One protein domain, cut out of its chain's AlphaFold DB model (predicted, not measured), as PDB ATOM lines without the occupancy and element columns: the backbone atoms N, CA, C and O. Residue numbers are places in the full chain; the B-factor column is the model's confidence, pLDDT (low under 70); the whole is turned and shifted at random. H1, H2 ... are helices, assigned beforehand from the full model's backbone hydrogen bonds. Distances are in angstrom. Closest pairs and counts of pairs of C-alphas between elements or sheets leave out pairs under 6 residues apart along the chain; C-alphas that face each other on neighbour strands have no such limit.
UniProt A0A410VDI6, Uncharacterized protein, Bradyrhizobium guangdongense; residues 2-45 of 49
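What this domain is: This is residues 2 to 45 of the 49 residues of an uncharacterized protein of Bradyrhizobium guangdongense (UniProt A0A410VDI6). One long, straight helix, H1, runs out into a long unnamed link, residues 26 to 39, which leads away to a tiny helix, H2, set off at the far end. The two helices stay apart, and there is no core. The printed part has 44 residues with two named helices, H1 then H2, and no named strand; the class is all helix. It is extended, with a radius of gyration of the C-alphas of 17.4 A and spans of 49 by 23 by 11 A.

Where its parts are: H1, residues 2 to 25, begins at C-alpha 2 (29.833, -25.157, -45.409) and measures 34.6 A from first to last C-alpha. H2, residues 40 to 44, ends at C-alpha 44 (-10.405, -13.704, -62.300) and measures 5.9 A.

How they stand to each other: H1 and H2 are apart. Residues 2 to 35, of which 2 to 25 belong to H1, stand free. In H1 and H2 every O i to N i+4 pair is within hydrogen-bond range.

The domain as a whole: The C-alphas of Ser 3 and Phe 38, the two farthest apart, are 49.6 A apart. The link from H1 to H2 is long, with 14 residues. The printed part has no cut. Residues 27 to 45 have pLDDT under 70.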
ATOM      1  N   ARG A   2      30.714 -24.604 -44.359       74.00
ATOM      2  CA  ARG A   2      29.833 -25.157 -45.409       74.00
ATOM      3  C   ARG A   2      28.757 -26.133 -44.896       74.00
ATOM      4  O   ARG A   2      27.593 -25.945 -45.212       74.00
ATOM      5  N   SER A   3      29.100 -27.085 -44.021       78.75
ATOM      6  CA  SER A   3      28.112 -28.022 -43.447       78.75
ATOM      7  C   SER A   3      27.085 -27.343 -42.539       78.75
ATOM      8  O   SER A   3      25.926 -27.729 -42.538       78.75
ATOM      9  N   ARG A   4      27.480 -26.289 -41.805       82.12
ATOM     10  CA  ARG A   4      26.543 -25.510 -40.979       82.12
ATOM     11  C   ARG A   4      25.538 -24.768 -41.858       82.12
ATOM     12  O   ARG A   4      24.355 -24.811 -41.566       82.12
ATOM     13  N   ILE A   5      25.995 -24.162 -42.956       89.00
ATOM     14  CA  ILE A   5      25.124 -23.472 -43.920       89.00
ATOM     15  C   ILE A   5      24.106 -24.445 -44.526       89.00
ATOM     16  O   ILE A   5      22.929 -24.114 -44.601       89.00
ATOM     17  N   VAL A   6      24.535 -25.657 -44.897       90.31
ATOM     18  CA  VAL A   6      23.631 -26.692 -45.426       90.31
ATOM     19  C   VAL A   6      22.586 -27.099 -44.386       90.31
ATOM     20  O   VAL A   6      21.407 -27.158 -44.714       90.31
ATOM     21  N   ILE A   7      22.990 -27.302 -43.128       91.12
ATOM     22  CA  ILE A   7      22.062 -27.638 -42.037       91.12
ATOM     23  C   ILE A   7      21.040 -26.515 -41.840       91.12
ATOM     24  O   ILE A   7      19.840 -26.776 -41.862       91.12
ATOM     25  N   PHE A   8      21.491 -25.264 -41.726       92.62
ATOM     26  CA  PHE A   8      20.597 -24.115 -41.576       92.62
ATOM     27  C   PHE A   8      19.642 -23.968 -42.761       92.62
ATOM     28  O   PHE A   8      18.446 -23.791 -42.557       92.62
ATOM     29  N   SER A   9      20.144 -24.096 -43.990       92.25
ATOM     30  CA  SER A   9      19.321 -24.021 -45.200       92.25
ATOM     31  C   SER A   9      18.286 -25.146 -45.261       92.25
ATOM     32  O   SER A   9      17.131 -24.882 -45.588       92.25
ATOM     33  N   SER A  10      18.665 -26.373 -44.889       93.56
ATOM     34  CA  SER A  10      17.740 -27.508 -44.842       93.56
ATOM     35  C   SER A  10      16.657 -27.325 -43.778       93.56
ATOM     36  O   SER A  10      15.484 -27.551 -44.057       93.56
ATOM     37  N   ALA A  11      17.022 -26.828 -42.592       95.12
ATOM     38  CA  ALA A  11      16.074 -26.544 -41.523       95.12
ATOM     39  C   ALA A  11      15.081 -25.449 -41.932       95.12
ATOM     40  O   ALA A  11      13.886 -25.581 -41.684       95.12
ATOM     41  N   LEU A  12      15.564 -24.403 -42.610       96.31
ATOM     42  CA  LEU A  12      14.725 -23.310 -43.093       96.31
ATOM     43  C   LEU A  12      13.732 -23.800 -44.154       96.31
ATOM     44  O   LEU A  12      12.547 -23.502 -44.057       96.31
ATOM     45  N   ALA A  13      14.187 -24.622 -45.106       96.50
ATOM     46  CA  ALA A  13      13.325 -25.212 -46.127       96.50
ATOM     47  C   ALA A  13      12.231 -26.107 -45.519       96.50
ATOM     48  O   ALA A  13      11.059 -25.960 -45.861       96.50
ATOM     49  N   VAL A  14      12.596 -26.993 -44.584       96.94
ATOM     50  CA  VAL A  14      11.635 -27.869 -43.891       96.94
ATOM     51  C   VAL A  14      10.623 -27.048 -43.092       96.94
ATOM     52  O   VAL A  14       9.427 -27.319 -43.169       96.94
ATOM     53  N   PHE A  15      11.082 -26.020 -42.372       96.31
ATOM     54  CA  PHE A  15      10.212 -25.133 -41.602       96.31
ATOM     55  C   PHE A  15       9.201 -24.410 -42.498       96.31
ATOM     56  O   PHE A  15       8.005 -24.437 -42.218       96.31
ATOM     57  N   THR A  16       9.662 -23.817 -43.604       95.38
ATOM     58  CA  THR A  16       8.784 -23.139 -44.562       95.38
ATOM     59  C   THR A  16       7.733 -24.099 -45.113       95.38
ATOM     60  O   THR A  16       6.544 -23.805 -45.022       95.38
ATOM     61  N   VAL A  17       8.136 -25.270 -45.612       94.44
ATOM     62  CA  VAL A  17       7.197 -26.262 -46.163       94.44
ATOM     63  C   VAL A  17       6.158 -26.691 -45.124       94.44
ATOM     64  O   VAL A  17       4.972 -26.743 -45.442       94.44
ATOM     65  N   ALA A  18       6.572 -26.943 -43.880       94.56
ATOM     66  CA  ALA A  18       5.659 -27.333 -42.809       94.56
ATOM     67  C   ALA A  18       4.609 -26.250 -42.508       94.56
ATOM     68  O   ALA A  18       3.435 -26.575 -42.355       94.56
ATOM     69  N   VAL A  19       5.010 -24.975 -42.477       91.19
ATOM     70  CA  VAL A  19       4.086 -23.847 -42.272       91.19
ATOM     71  C   VAL A  19       3.095 -23.735 -43.427       91.19
ATOM     72  O   VAL A  19       1.898 -23.645 -43.188       91.19
ATOM     73  N   PHE A  20       3.560 -23.807 -44.676       87.50
ATOM     74  CA  PHE A  20       2.670 -23.739 -45.842       87.50
ATOM     75  C   PHE A  20       1.655 -24.883 -45.870       87.50
ATOM     76  O   PHE A  20       0.481 -24.654 -46.156       87.50
ATOM     77  N   LEU A  21       2.088 -26.106 -45.557       87.88
ATOM     78  CA  LEU A  21       1.192 -27.255 -45.464       87.88
ATOM     79  C   LEU A  21       0.203 -27.095 -44.311       87.88
ATOM     80  O   LEU A  21      -0.977 -27.377 -44.488       87.88
ATOM     81  N   PHE A  22       0.662 -26.621 -43.152       87.38
ATOM     82  CA  PHE A  22      -0.207 -26.361 -42.011       87.38
ATOM     83  C   PHE A  22      -1.289 -25.337 -42.354       87.38
ATOM     84  O   PHE A  22      -2.459 -25.615 -42.130       87.38
ATOM     85  N   GLU A  23      -0.926 -24.210 -42.960       82.75
ATOM     86  CA  GLU A  23      -1.873 -23.182 -43.405       82.75
ATOM     87  C   GLU A  23      -2.867 -23.724 -44.446       82.75
ATOM     88  O   GLU A  23      -4.074 -23.515 -44.323       82.75
ATOM     89  N   ALA A  24      -2.378 -24.490 -45.429       77.00
ATOM     90  CA  ALA A  24      -3.219 -25.109 -46.452       77.00
ATOM     91  C   ALA A  24      -4.210 -26.131 -45.862       77.00
ATOM     92  O   ALA A  24      -5.367 -26.181 -46.276       77.00
ATOM     93  N   HIS A  25      -3.779 -26.936 -44.885       75.31
ATOM     94  CA  HIS A  25      -4.630 -27.917 -44.205       75.31
ATOM     95  C   HIS A  25      -5.568 -27.292 -43.174       75.31
ATOM     96  O   HIS A  25      -6.694 -27.761 -43.017       75.31
ATOM     97  N   ALA A  26      -5.132 -26.237 -42.487       70.62
ATOM     98  CA  ALA A  26      -5.943 -25.482 -41.537       70.62
ATOM     99  C   ALA A  26      -7.058 -24.684 -42.231       70.62
ATOM    100  O   ALA A  26      -7.857 -24.037 -41.557       70.62
ATOM    101  N   GLY A  27      -7.129 -24.750 -43.567       58.88
ATOM    102  CA  GLY A  27      -8.145 -24.078 -44.348       58.88
ATOM    103  C   GLY A  27      -8.046 -22.577 -44.169       58.88
ATOM    104  O   GLY A  27      -9.091 -21.933 -44.076       58.88
ATOM    105  N   SER A  28      -6.829 -22.013 -44.096       58.06
ATOM    106  CA  SER A  28      -6.718 -20.571 -44.249       58.06
ATOM    107  C   SER A  28      -7.299 -20.270 -45.626       58.06
ATOM    108  O   SER A  28      -6.783 -20.758 -46.638       58.06
ATOM    109  N   PRO A  29      -8.427 -19.539 -45.717       57.84
ATOM    110  CA  PRO A  29      -8.736 -18.974 -47.000       57.84
ATOM    111  C   PRO A  29      -7.492 -18.131 -47.285       57.84
ATOM    112  O   PRO A  29      -7.163 -17.228 -46.503       57.84
ATOM    113  N   LEU A  30      -6.779 -18.404 -48.396       59.62
ATOM    114  CA  LEU A  30      -6.195 -17.286 -49.138       59.62
ATOM    115  C   LEU A  30      -7.295 -16.251 -49.046       59.62
ATOM    116  O   LEU A  30      -8.398 -16.603 -49.462       59.62
ATOM    117  N   ARG A  31      -7.069 -15.125 -48.354       59.75
ATOM    118  CA  ARG A  31      -8.066 -14.064 -48.206       59.75
ATOM    119  C   ARG A  31      -8.437 -13.674 -49.630       59.75
ATOM    120  O   ARG A  31      -7.815 -12.796 -50.219       59.75
ATOM    121  N   ALA A  32      -9.365 -14.422 -50.210       54.34
ATOM    122  CA  ALA A  32     -10.045 -14.127 -51.427       54.34
ATOM    123  C   ALA A  32     -10.711 -12.835 -51.014       54.34
ATOM    124  O   ALA A  32     -11.408 -12.826 -49.993       54.34
ATOM    125  N   PRO A  33     -10.348 -11.715 -51.648       56.19
ATOM    126  CA  PRO A  33     -10.969 -10.473 -51.270       56.19
ATOM    127  C   PRO A  33     -12.474 -10.732 -51.372       56.19
ATOM    128  O   PRO A  33     -12.944 -11.192 -52.412       56.19
ATOM    129  N   ASP A  34     -13.211 -10.497 -50.280       60.66
ATOM    130  CA  ASP A  34     -14.672 -10.699 -50.204       60.66
ATOM    131  C   ASP A  34     -15.419  -9.899 -51.293       60.66
ATOM    132  O   ASP A  34     -16.627 -10.020 -51.500       60.66
ATOM    133  N   HIS A  35     -14.675  -9.069 -52.021       58.00
ATOM    134  CA  HIS A  35     -15.074  -8.324 -53.185       58.00
ATOM    135  C   HIS A  35     -14.078  -8.618 -54.304       58.00
ATOM    136  O   HIS A  35     -12.878  -8.390 -54.156       58.00
ATOM    137  N   CYS A  36     -14.581  -9.092 -55.443       62.50
ATOM    138  CA  CYS A  36     -13.814  -9.142 -56.680       62.50
ATOM    139  C   CYS A  36     -13.282  -7.728 -56.947       62.50
ATOM    140  O   CYS A  36     -14.040  -6.823 -57.297       62.50
ATOM    141  N   GLY A  37     -11.993  -7.502 -56.693       56.72
ATOM    142  CA  GLY A  37     -11.372  -6.209 -56.931       56.72
ATOM    143  C   GLY A  37     -11.531  -5.838 -58.402       56.72
ATOM    144  O   GLY A  37     -11.372  -6.687 -59.283       56.72
ATOM    145  N   PHE A  38     -11.854  -4.575 -58.682       54.00
ATOM    146  CA  PHE A  38     -12.091  -4.075 -60.041       54.00
ATOM    147  C   PHE A  38     -10.963  -4.458 -61.016       54.00
ATOM    148  O   PHE A  38     -11.243  -4.863 -62.140       54.00
ATOM    149  N   TRP A  39      -9.696  -4.420 -60.577       54.22
ATOM    150  CA  TRP A  39      -8.578  -4.850 -61.425       54.22
ATOM    151  C   TRP A  39      -8.419  -6.374 -61.465       54.22
ATOM    152  O   TRP A  39      -8.120  -6.921 -62.521       54.22
ATOM    153  N   THR A  40      -8.604  -7.082 -60.344       54.94
ATOM    154  CA  THR A  40      -8.403  -8.544 -60.279       54.94
ATOM    155  C   THR A  40      -9.492  -9.305 -61.028       54.94
ATOM    156  O   THR A  40      -9.306 -10.465 -61.367       54.94
ATOM    157  N   THR A  41     -10.616  -8.646 -61.315       54.22
ATOM    158  CA  THR A  41     -11.747  -9.195 -62.072       54.22
ATOM    159  C   THR A  41     -11.401  -9.514 -63.526       54.22
ATOM    160  O   THR A  41     -12.024 -10.403 -64.094       54.22
ATOM    161  N   ILE A  42     -10.417  -8.855 -64.150       55.56
ATOM    162  CA  ILE A  42     -10.103  -9.142 -65.563       55.56
ATOM    163  C   ILE A  42      -9.416 -10.510 -65.710       55.56
ATOM    164  O   ILE A  42      -9.805 -11.280 -66.585       55.56
ATOM    165  N   ASP A  43      -8.494 -10.862 -64.809       55.62
ATOM    166  CA  ASP A  43      -7.861 -12.192 -64.797       55.62
ATOM    167  C   ASP A  43      -8.698 -13.242 -64.040       55.62
ATOM    168  O   ASP A  43      -8.681 -14.423 -64.384       55.62
ATOM    169  N   ALA A  44      -9.491 -12.827 -63.044       54.28
ATOM    170  CA  ALA A  44     -10.405 -13.704 -62.300       54.28
ATOM    171  C   ALA A  44     -11.792 -13.863 -62.957       54.28
ATOM    172  O   ALA A  44     -12.643 -14.588 -62.440       54.28
ATOM    173  N   GLY A  45     -12.049 -13.219 -64.101       51.88
ATOM    174  CA  GLY A  45     -13.327 -13.279 -64.824       51.88
ATOM    175  C   GLY A  45     -13.650 -14.659 -65.411       51.88
ATOM    176  O   GLY A  45     -14.784 -14.911 -65.815       51.88
TER     177      GLY A  45